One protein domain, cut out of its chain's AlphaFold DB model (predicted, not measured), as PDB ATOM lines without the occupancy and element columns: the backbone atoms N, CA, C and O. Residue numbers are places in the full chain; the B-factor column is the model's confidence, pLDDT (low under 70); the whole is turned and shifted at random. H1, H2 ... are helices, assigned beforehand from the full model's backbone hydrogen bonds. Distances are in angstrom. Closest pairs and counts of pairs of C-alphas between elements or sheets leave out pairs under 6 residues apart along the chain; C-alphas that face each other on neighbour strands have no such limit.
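AT A GLANCE: This is residues 31 to 107 of the 108 residues of the protein "Error-prone DNA polymerase" of Sphingobium cloacae (UniProt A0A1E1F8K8). Two helices, H1 and H2, stand side by side and run opposite ways, and a longer third helix, H3, begins at the end of this pair where H1 begins and H2 ends, then slants away as an arm. H1 and H3 spread from that corner as a V, and residues 94 to 107, of which 94 to 105 belong to H3, stick out free; a stretch with no named element, residues 31 to 43, leads into H1. The printed part has 77 residues, with three named helices in the order H1, H2, H3 and no named strand, and its class is all helix. The whole is loose, with a radius of gyration of the C-alphas of 14.3 A, and spans 41 by 36 by 22 A.

HOW THE PARTS SIT: Going along from residue 31, you first meet H1 at residues 44 to 59. A short link of 6 residues leads to H2, residues 66 to 81. H1 and H2 are close but not clearly touching; look at the C-alphas of His 45 and Ala 80, their closest pair, 6.4 A apart. They run opposite ways at a shallow tilt of 16 degrees. A tight link of 3 residues then leads to H3, residues 85 to 105. H3 touches H1 with residues 85 to 89 alone, and H1 touches H3 with residues 44 to 48 alone; their closest C-alphas, those of His 45 and Ala 85, are 5.2 A apart. H1 and H3 run the same way at a steep tilt of 47 degrees. H2 and H3 are close but not clearly touching, and their closest C-alphas, those of Ile 79 and Ala 85, are 6.0 A apart. These two run opposite ways at a steep tilt of 62 degrees. In H1, H2 and H3, every O i to N i+4 pair is within hydrogen-bond range.

IN THESE COORDINATES: Find C-alpha 44 at (2.298, -13.220, 10.909), where H1 begins; from there it runs 22.3 A to C-alpha 59. Then go to C-alpha 66 at (13.207, -21.999, 32.070), from which H2 runs 22.9 A to C-alpha 81. H3, the longest helix, begins at Ala 85 and runs 31.2 A to C-alpha 105 at (30.564, -19.232, -2.164).

THE WHOLE: The two C-alphas farthest apart are those of Asp 81 and Gln 107, at 43.8 A. Without residues 94 to 107, the body has 63 residues and spans 36 by 22 by 20 A. The printed part has no cut, and neither link between helices is long. The mean pLDDT of the printed part is 84.0; look for values under 70 at residues 31 to 39 and 100 to 107 of this model.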
ATOM      1  N   TYR A  31       3.387   3.065   9.455       66.12
ATOM      2  CA  TYR A  31       4.286   2.041   8.940       66.12
ATOM      3  C   TYR A  31       3.471   0.800   8.554       66.12
ATOM      4  O   TYR A  31       2.993   0.066   9.417       66.12
ATOM      5  N   GLN A  32       3.282   0.574   7.256       65.81
ATOM      6  CA  GLN A  32       2.617  -0.621   6.744       65.81
ATOM      7  C   GLN A  32       3.671  -1.626   6.296       65.81
ATOM      8  O   GLN A  32       4.326  -1.444   5.269       65.81
ATOM      9  N   TYR A  33       3.840  -2.694   7.073       68.12
ATOM     10  CA  TYR A  33       4.627  -3.831   6.614       68.12
ATOM     11  C   TYR A  33       3.856  -4.591   5.530       68.12
ATOM     12  O   TYR A  33       2.645  -4.789   5.666       68.12
ATOM     13  N   PRO A  34       4.532  -5.038   4.458       65.94
ATOM     14  CA  PRO A  34       3.904  -5.887   3.461       65.94
ATOM     15  C   PRO A  34       3.395  -7.174   4.122       65.94
ATOM     16  O   PRO A  34       4.074  -7.774   4.955       65.94
ATOM     17  N   HIS A  35       2.191  -7.609   3.740       58.22
ATOM     18  CA  HIS A  35       1.641  -8.907   4.131       58.22
ATOM     19  C   HIS A  35       2.372 -10.026   3.384       58.22
ATOM     20  O   HIS A  35       1.851 -10.629   2.446       58.22
ATOM     21  N   GLU A  36       3.613 -10.279   3.773       56.50
ATOM     22  CA  GLU A  36       4.374 -11.410   3.278       56.50
ATOM     23  C   GLU A  36       3.830 -12.663   3.974       56.50
ATOM     24  O   GLU A  36       3.932 -12.829   5.190       56.50
ATOM     25  N   ARG A  37       3.138 -13.520   3.215       56.72
ATOM     26  CA  ARG A  37       2.641 -14.799   3.731       56.72
ATOM     27  C   ARG A  37       3.830 -15.740   3.890       56.72
ATOM     28  O   ARG A  37       4.239 -16.369   2.923       56.72
ATOM     29  N   VAL A  38       4.393 -15.798   5.095       62.91
ATOM     30  CA  VAL A  38       5.550 -16.659   5.398       62.91
ATOM     31  C   VAL A  38       5.140 -18.126   5.526       62.91
ATOM     32  O   VAL A  38       5.871 -19.002   5.072       62.91
ATOM     33  N   ILE A  39       3.957 -18.399   6.088       66.31
ATOM     34  CA  ILE A  39       3.381 -19.744   6.210       66.31
ATOM     35  C   ILE A  39       1.916 -19.685   5.764       66.31
ATOM     36  O   ILE A  39       1.163 -18.804   6.184       66.31
ATOM     37  N   GLU A  40       1.504 -20.596   4.877       72.19
ATOM     38  CA  GLU A  40       0.121 -20.645   4.396       72.19
ATOM     39  C   GLU A  40      -0.853 -20.949   5.541       72.19
ATOM     40  O   GLU A  40      -0.683 -21.908   6.286       72.19
ATOM     41  N   GLY A  41      -1.897 -20.126   5.664       77.88
ATOM     42  CA  GLY A  41      -2.955 -20.313   6.660       77.88
ATOM     43  C   GLY A  41      -2.661 -19.739   8.047       77.88
ATOM     44  O   GLY A  41      -3.574 -19.737   8.866       77.88
ATOM     45  N   LEU A  42      -1.457 -19.210   8.295       84.06
ATOM     46  CA  LEU A  42      -1.102 -18.568   9.564       84.06
ATOM     47  C   LEU A  42      -1.063 -17.043   9.450       84.06
ATOM     48  O   LEU A  42      -0.682 -16.467   8.427       84.06
ATOM     49  N   THR A  43      -1.423 -16.380  10.544       88.75
ATOM     50  CA  THR A  43      -1.113 -14.968  10.755       88.75
ATOM     51  C   THR A  43       0.398 -14.771  10.917       88.75
ATOM     52  O   THR A  43       1.137 -15.694  11.258       88.75
ATOM     53  N   ALA A  44       0.882 -13.541  10.711       88.50
ATOM     54  CA  ALA A  44       2.298 -13.220  10.909       88.50
ATOM     55  C   ALA A  44       2.777 -13.534  12.338       88.50
ATOM     56  O   ALA A  44       3.919 -13.941  12.531       88.50
ATOM     57  N   HIS A  45       1.910 -13.360  13.338       91.12
ATOM     58  CA  HIS A  45       2.259 -13.655  14.722       91.12
ATOM     59  C   HIS A  45       2.367 -15.163  14.985       91.12
ATOM     60  O   HIS A  45       3.373 -15.597  15.532       91.12
ATOM     61  N   GLU A  46       1.398 -15.958  14.522       92.06
ATOM     62  CA  GLU A  46       1.442 -17.426  14.643       92.06
ATOM     63  C   GLU A  46       2.650 -18.015  13.907       92.06
ATOM     64  O   GLU A  46       3.333 -18.895  14.428       92.06
ATOM     65  N   ALA A  47       2.959 -17.492  12.716       92.00
ATOM     66  CA  ALA A  47       4.137 -17.909  11.967       92.00
ATOM     67  C   ALA A  47       5.433 -17.607  12.735       92.00
ATOM     68  O   ALA A  47       6.318 -18.458  12.807       92.00
ATOM     69  N   LEU A  48       5.537 -16.415  13.336       93.25
ATOM     70  CA  LEU A  48       6.687 -16.040  14.155       93.25
ATOM     71  C   LEU A  48       6.823 -16.951  15.380       93.25
ATOM     72  O   LEU A  48       7.912 -17.457  15.630       93.25
ATOM     73  N   GLU A  49       5.735 -17.190  16.113       94.50
ATOM     74  CA  GLU A  49       5.736 -18.057  17.295       94.50
ATOM     75  C   GLU A  49       6.182 -19.482  16.948       94.50
ATOM     76  O   GLU A  49       7.067 -20.029  17.610       94.50
ATOM     77  N   GLN A  50       5.645 -20.059  15.869       93.56
ATOM     78  CA  GLN A  50       6.054 -21.380  15.399       93.56
ATOM     79  C   GLN A  50       7.548 -21.414  15.048       93.56
ATOM     80  O   GLN A  50       8.281 -22.262  15.550       93.56
ATOM     81  N   MET A  51       8.029 -20.459  14.246       93.69
ATOM     82  CA  MET A  51       9.438 -20.394  13.847       93.69
ATOM     83  C   MET A  51      10.381 -20.214  15.043       93.69
ATOM     84  O   MET A  51      11.465 -20.804  15.069       93.69
ATOM     85  N   THR A  52       9.986 -19.408  16.032       95.25
ATOM     86  CA  THR A  52      10.752 -19.212  17.265       95.25
ATOM     87  C   THR A  52      10.821 -20.502  18.075       95.25
ATOM     88  O   THR A  52      11.917 -20.885  18.485       95.25
ATOM     89  N   ASN A  53       9.702 -21.204  18.256       93.25
ATOM     90  CA  ASN A  53       9.674 -22.477  18.978       93.25
ATOM     91  C   ASN A  53      10.545 -23.535  18.281       93.25
ATOM     92  O   ASN A  53      11.429 -24.107  18.921       93.25
ATOM     93  N   ASP A  54      10.405 -23.697  16.963       93.06
ATOM     94  CA  ASP A  54      11.201 -24.638  16.166       93.06
ATOM     95  C   ASP A  54      12.708 -24.319  16.216       93.06
ATOM     96  O   ASP A  54      13.565 -25.206  16.184       93.06
ATOM     97  N   ALA A  55      13.084 -23.037  16.243       93.19
ATOM     98  CA  ALA A  55      14.482 -22.623  16.359       93.19
ATOM     99  C   ALA A  55      15.056 -22.914  17.750       93.19
ATOM    100  O   ALA A  55      16.181 -23.396  17.868       93.19
ATOM    101  N   VAL A  56      14.279 -22.649  18.795       94.62
ATOM    102  CA  VAL A  56      14.671 -22.858  20.190       94.62
ATOM    103  C   VAL A  56      14.828 -24.346  20.494       94.62
ATOM    104  O   VAL A  56      15.820 -24.740  21.104       94.62
ATOM    105  N   GLU A  57      13.905 -25.184  20.018       92.69
ATOM    106  CA  GLU A  57      14.017 -26.638  20.146       92.69
ATOM    107  C   GLU A  57      15.291 -27.170  19.489       92.69
ATOM    108  O   GLU A  57      16.012 -27.949  20.110       92.69
ATOM    109  N   ARG A  58      15.620 -26.689  18.283       92.25
ATOM    110  CA  ARG A  58      16.865 -27.048  17.584       92.25
ATOM    111  C   ARG A  58      18.124 -26.533  18.281       92.25
ATOM    112  O   ARG A  58      19.166 -27.164  18.171       92.25
ATOM    113  N   MET A  59      18.063 -25.380  18.945       92.88
ATOM    114  CA  MET A  59      19.235 -24.762  19.577       92.88
ATOM    115  C   MET A  59      19.627 -25.435  20.898       92.88
ATOM    116  O   MET A  59      20.802 -25.436  21.254       92.88
ATOM    117  N   PHE A  60      18.649 -25.979  21.624       91.56
ATOM    118  CA  PHE A  60      18.852 -26.595  22.939       91.56
ATOM    119  C   PHE A  60      18.614 -28.111  22.949       91.56
ATOM    120  O   PHE A  60      18.527 -28.698  24.025       91.56
ATOM    121  N   ASP A  61      18.448 -28.740  21.782       91.38
ATOM    122  CA  ASP A  61      18.099 -30.164  21.651       91.38
ATOM    123  C   ASP A  61      16.898 -30.567  22.539       91.38
ATOM    124  O   ASP A  61      16.853 -31.641  23.141       91.38
ATOM    125  N   GLY A  62      15.915 -29.667  22.656       85.56
ATOM    126  CA  GLY A  62      14.715 -29.831  23.483       85.56
ATOM    127  C   GLY A  62      14.846 -29.428  24.962       85.56
ATOM    128  O   GLY A  62      13.823 -29.130  25.589       85.56
ATOM    129  N   ASP A  63      16.056 -29.318  25.525       90.06
ATOM    130  CA  ASP A  63      16.268 -28.931  26.931       90.06
ATOM    131  C   ASP A  63      16.495 -27.423  27.095       90.06
ATOM    132  O   ASP A  63      17.577 -26.934  27.413       90.06
ATOM    133  N   VAL A  64      15.442 -26.654  26.826       92.38
ATOM    134  CA  VAL A  64      15.484 -25.191  26.915       92.38
ATOM    135  C   VAL A  64      15.349 -24.756  28.381       92.38
ATOM    136  O   VAL A  64      14.291 -24.996  28.986       92.38
ATOM    137  N   PRO A  65      16.339 -24.041  28.949       94.62
ATOM    138  CA  PRO A  65      16.264 -23.541  30.315       94.62
ATOM    139  C   PRO A  65      15.057 -22.623  30.537       94.62
ATOM    140  O   PRO A  65      14.753 -21.749  29.720       94.62
ATOM    141  N   LYS A  66      14.404 -22.770  31.695       94.06
ATOM    142  CA  LYS A  66      13.207 -21.999  32.070       94.06
ATOM    143  C   LYS A  66      13.343 -20.474  31.892       94.06
ATOM    144  O   LYS A  66      12.419 -19.895  31.327       94.06
ATOM    145  N   PRO A  67      14.457 -19.817  32.282       95.44
ATOM    146  CA  PRO A  67      14.600 -18.372  32.091       95.44
ATOM    147  C   PRO A  67      14.458 -17.935  30.628       95.44
ATOM    148  O   PRO A  67      13.832 -16.915  30.357       95.44
ATOM    149  N   TYR A  68      14.979 -18.726  29.683       94.62
ATOM    150  CA  TYR A  68      14.856 -18.426  28.257       94.62
ATOM    151  C   TYR A  68      13.433 -18.647  27.753       94.62
ATOM    152  O   TYR A  68      12.924 -17.810  27.017       94.62
ATOM    153  N   ARG A  69      12.757 -19.719  28.189       94.00
ATOM    154  CA  ARG A  69      11.340 -19.939  27.849       94.00
ATOM    155  C   ARG A  69      10.461 -18.779  28.321       94.00
ATOM    156  O   ARG A  69       9.645 -18.279  27.551       94.00
ATOM    157  N   ASP A  70      10.656 -18.331  29.561       95.88
ATOM    158  CA  ASP A  70       9.880 -17.238  30.154       95.88
ATOM    159  C   ASP A  70      10.136 -15.908  29.423       95.88
ATOM    160  O   ASP A  70       9.195 -15.156  29.152       95.88
ATOM    161  N   GLN A  71      11.394 -15.639  29.055       96.88
ATOM    162  CA  GLN A  71      11.770 -14.449  28.294       96.88
ATOM    163  C   GLN A  71      11.166 -14.455  26.884       96.88
ATOM    164  O   GLN A  71      10.537 -13.477  26.491       96.88
ATOM    165  N   ILE A  72      11.282 -15.566  26.156       95.81
ATOM    166  CA  ILE A  72      10.733 -15.705  24.800       95.81
ATOM    167  C   ILE A  72       9.215 -15.511  24.813       95.81
ATOM    168  O   ILE A  72       8.678 -14.757  24.003       95.81
ATOM    169  N   ALA A  73       8.519 -16.114  25.779       95.75
ATOM    170  CA  ALA A  73       7.078 -15.937  25.926       95.75
ATOM    171  C   ALA A  73       6.692 -14.479  26.244       95.75
ATOM    172  O   ALA A  73       5.633 -14.014  25.828       95.75
ATOM    173  N   HIS A  74       7.518 -13.749  27.001       97.12
ATOM    174  CA  HIS A  74       7.295 -12.325  27.265       97.12
ATOM    175  C   HIS A  74       7.496 -11.468  26.011       97.12
ATOM    176  O   HIS A  74       6.645 -10.631  25.713       97.12
ATOM    177  N   GLU A  75       8.573 -11.703  25.265       97.44
ATOM    178  CA  GLU A  75       8.880 -10.964  24.041       97.44
ATOM    179  C   GLU A  75       7.833 -11.211  22.950       97.44
ATOM    180  O   GLU A  75       7.352 -10.254  22.349       97.44
ATOM    181  N   LEU A  76       7.393 -12.460  22.749       96.25
ATOM    182  CA  LEU A  76       6.339 -12.780  21.781       96.25
ATOM    183  C   LEU A  76       5.027 -12.049  22.092       96.25
ATOM    184  O   LEU A  76       4.421 -11.488  21.181       96.25
ATOM    185  N   ARG A  77       4.625 -11.969  23.370       96.44
ATOM    186  CA  ARG A  77       3.447 -11.179  23.770       96.44
ATOM    187  C   ARG A  77       3.611  -9.699  23.435       96.44
ATOM    188  O   ARG A  77       2.717  -9.112  22.838       96.44
ATOM    189  N   LEU A  78       4.765  -9.110  23.752       96.19
ATOM    190  CA  LEU A  78       5.033  -7.705  23.445       96.19
ATOM    191  C   LEU A  78       5.010  -7.433  21.930       96.19
ATOM    192  O   LEU A  78       4.487  -6.416  21.481       96.19
ATOM    193  N   ILE A  79       5.549  -8.355  21.130       93.62
ATOM    194  CA  ILE A  79       5.533  -8.265  19.666       93.62
ATOM    195  C   ILE A  79       4.098  -8.343  19.125       93.62
ATOM    196  O   ILE A  79       3.779  -7.636  18.165       93.62
ATOM    197  N   ALA A  80       3.241  -9.172  19.731       91.94
ATOM    198  CA  ALA A  80       1.822  -9.256  19.394       91.94
ATOM    199  C   ALA A  80       1.101  -7.932  19.678       91.94
ATOM    200  O   ALA A  80       0.450  -7.390  18.785       91.94
ATOM    201  N   ASP A  81       1.289  -7.382  20.881       92.69
ATOM    202  CA  ASP A  81       0.650  -6.137  21.328       92.69
ATOM    203  C   ASP A  81       1.015  -4.948  20.426       92.69
ATOM    204  O   ASP A  81       0.185  -4.084  20.147       92.69
ATOM    205  N   LEU A  82       2.251  -4.924  19.923       90.69
ATOM    206  CA  LEU A  82       2.730  -3.888  19.009       90.69
ATOM    207  C   LEU A  82       2.416  -4.181  17.534       90.69
ATOM    208  O   LEU A  82       2.638  -3.318  16.692       90.69
ATOM    209  N   SER A  83       1.906  -5.372  17.197       87.44
ATOM    210  CA  SER A  83       1.736  -5.841  15.811       87.44
ATOM    211  C   SER A  83       3.044  -5.825  14.996       87.44
ATOM    212  O   SER A  83       3.051  -5.562  13.795       87.44
ATOM    213  N   TYR A  84       4.169  -6.135  15.647       89.94
ATOM    214  CA  TYR A  84       5.518  -6.068  15.061       89.94
ATOM    215  C   TYR A  84       5.984  -7.376  14.408       89.94
ATOM    216  O   TYR A  84       7.078  -7.424  13.850       89.94
ATOM    217  N   ALA A  85       5.181  -8.443  14.437       91.06
ATOM    218  CA  ALA A  85       5.572  -9.737  13.873       91.06
ATOM    219  C   ALA A  85       6.047  -9.674  12.400       91.06
ATOM    220  O   ALA A  85       7.075 -10.287  12.099       91.06
ATOM    221  N   PRO A  86       5.409  -8.897  11.494       89.00
ATOM    222  CA  PRO A  86       5.881  -8.766  10.115       89.00
ATOM    223  C   PRO A  86       7.327  -8.263  10.000       89.00
ATOM    224  O   PRO A  86       8.076  -8.751   9.160       89.00
ATOM    225  N   TYR A  87       7.756  -7.350  10.879       88.12
ATOM    226  CA  TYR A  87       9.129  -6.843  10.889       88.12
ATOM    227  C   TYR A  87      10.151  -7.958  11.128       88.12
ATOM    228  O   TYR A  87      11.113  -8.097  10.369       88.12
ATOM    229  N   PHE A  88       9.927  -8.773  12.162       91.12
ATOM    230  CA  PHE A  88      10.819  -9.882  12.511       91.12
ATOM    231  C   PHE A  88      10.899 -10.915  11.387       91.12
ATOM    232  O   PHE A  88      11.988 -11.392  11.068       91.12
ATOM    233  N   LEU A  89       9.766 -11.209  10.748       90.44
ATOM    234  CA  LEU A  89       9.696 -12.124   9.613       90.44
ATOM    235  C   LEU A  89      10.488 -11.613   8.399       90.44
ATOM    236  O   LEU A  89      11.274 -12.369   7.826       90.44
ATOM    237  N   THR A  90      10.348 -10.334   8.042       88.50
ATOM    238  CA  THR A  90      11.110  -9.728   6.940       88.50
ATOM    239  C   THR A  90      12.613  -9.753   7.221       88.50
ATOM    240  O   THR A  90      13.397 -10.164   6.365       88.50
ATOM    241  N   VAL A  91      13.042  -9.359   8.426       89.81
ATOM    242  CA  VAL A  91      14.467  -9.382   8.798       89.81
ATOM    243  C   VAL A  91      15.015 -10.809   8.763       89.81
ATOM    244  O   VAL A  91      16.087 -11.033   8.199       89.81
ATOM    245  N   HIS A  92      14.272 -11.782   9.296       90.06
ATOM    246  CA  HIS A  92      14.648 -13.193   9.233       90.06
ATOM    247  C   HIS A  92      14.832 -13.666   7.781       90.06
ATOM    248  O   HIS A  92      15.855 -14.270   7.462       90.06
ATOM    249  N   ALA A  93      13.900 -13.343   6.877       87.94
ATOM    250  CA  ALA A  93      14.003 -13.701   5.461       87.94
ATOM    251  C   ALA A  93      15.257 -13.101   4.792       87.94
ATOM    252  O   ALA A  93      15.988 -13.801   4.082       87.94
ATOM    253  N   ILE A  94      15.556 -11.828   5.070       88.31
ATOM    254  CA  ILE A  94      16.757 -11.149   4.563       88.31
ATOM    255  C   ILE A  94      18.024 -11.849   5.069       88.31
ATOM    256  O   ILE A  94      18.897 -12.191   4.271       88.31
ATOM    257  N   VAL A  95      18.124 -12.117   6.371       90.06
ATOM    258  CA  VAL A  95      19.305 -12.767   6.959       90.06
ATOM    259  C   VAL A  95      19.486 -14.182   6.406       90.06
ATOM    260  O   VAL A  95      20.576 -14.518   5.946       90.06
ATOM    261  N   CYS A  96      18.425 -14.993   6.364       86.44
ATOM    262  CA  CYS A  96      18.495 -16.356   5.833       86.44
ATOM    263  C   CYS A  96      18.929 -16.392   4.363       86.44
ATOM    264  O   CYS A  96      19.778 -17.208   3.996       86.44
ATOM    265  N   SER A  97      18.397 -15.500   3.522       84.88
ATOM    266  CA  SER A  97      18.795 -15.424   2.109       84.88
ATOM    267  C   SER A  97      20.268 -15.024   1.932       84.88
ATOM    268  O   SER A  97      20.962 -15.572   1.066       84.88
ATOM    269  N   ALA A  98      20.794 -14.150   2.796       85.75
ATOM    270  CA  ALA A  98      22.208 -13.787   2.798       85.75
ATOM    271  C   ALA A  98      23.108 -14.959   3.238       85.75
ATOM    272  O   ALA A  98      24.099 -15.258   2.569       85.75
ATOM    273  N   THR A  99      22.740 -15.677   4.306       77.56
ATOM    274  CA  THR A  99      23.528 -16.809   4.828       77.56
ATOM    275  C   THR A  99      23.619 -17.972   3.835       77.56
ATOM    276  O   THR A  99      24.690 -18.560   3.664       77.56
ATOM    277  N   ILE A 100      22.530 -18.281   3.121       69.50
ATOM    278  CA  ILE A 100      22.522 -19.319   2.073       69.50
ATOM    279  C   ILE A 100      23.502 -18.962   0.944       69.50
ATOM    280  O   ILE A 100      24.230 -19.825   0.448       69.50
ATOM    281  N   THR A 101      23.579 -17.681   0.575       58.66
ATOM    282  CA  THR A 101      24.442 -17.203  -0.516       58.66
ATOM    283  C   THR A 101      25.936 -17.277  -0.164       58.66
ATOM    284  O   THR A 101      26.762 -17.580  -1.027       58.66
ATOM    285  N   GLU A 102      26.315 -17.072   1.102       54.47
ATOM    286  CA  GLU A 102      27.709 -17.225   1.551       54.47
ATOM    287  C   GLU A 102      28.149 -18.689   1.666       54.47
ATOM    288  O   GLU A 102      29.288 -19.017   1.319       54.47
ATOM    289  N   SER A 103      27.253 -19.589   2.082       54.22
ATOM    290  CA  SER A 103      27.573 -21.017   2.187       54.22
ATOM    291  C   SER A 103      27.833 -21.663   0.816       54.22
ATOM    292  O   SER A 103      28.648 -22.578   0.722       54.22
ATOM    293  N   GLY A 104      27.214 -21.150  -0.256       50.88
ATOM    294  CA  GLY A 104      27.494 -21.559  -1.640       50.88
ATOM    295  C   GLY A 104      28.790 -20.983  -2.233       50.88
ATOM    296  O   GLY A 104      29.354 -21.568  -3.152       50.88
ATOM    297  N   ARG A 105      29.311 -19.868  -1.700       52.84
ATOM    298  CA  ARG A 105      30.564 -19.232  -2.164       52.84
ATOM    299  C   ARG A 105      31.834 -19.753  -1.486       52.84
ATOM    300  O   ARG A 105      32.920 -19.427  -1.948       52.84
ATOM    301  N   ARG A 106      31.725 -20.533  -0.405       46.91
ATOM    302  CA  ARG A 106      32.873 -21.101   0.335       46.91
ATOM    303  C   ARG A 106      33.360 -22.464  -0.174       46.91
ATOM    304  O   ARG A 106      34.294 -23.006   0.409       46.91
ATOM    305  N   GLN A 107      32.744 -23.017  -1.220       44.66
ATOM    306  CA  GLN A 107      33.127 -24.305  -1.822       44.66
ATOM    307  C   GLN A 107      33.723 -24.181  -3.239       44.66
ATOM    308  O   GLN A 107      33.798 -25.180  -3.952       44.66
TER     309      GLN A 107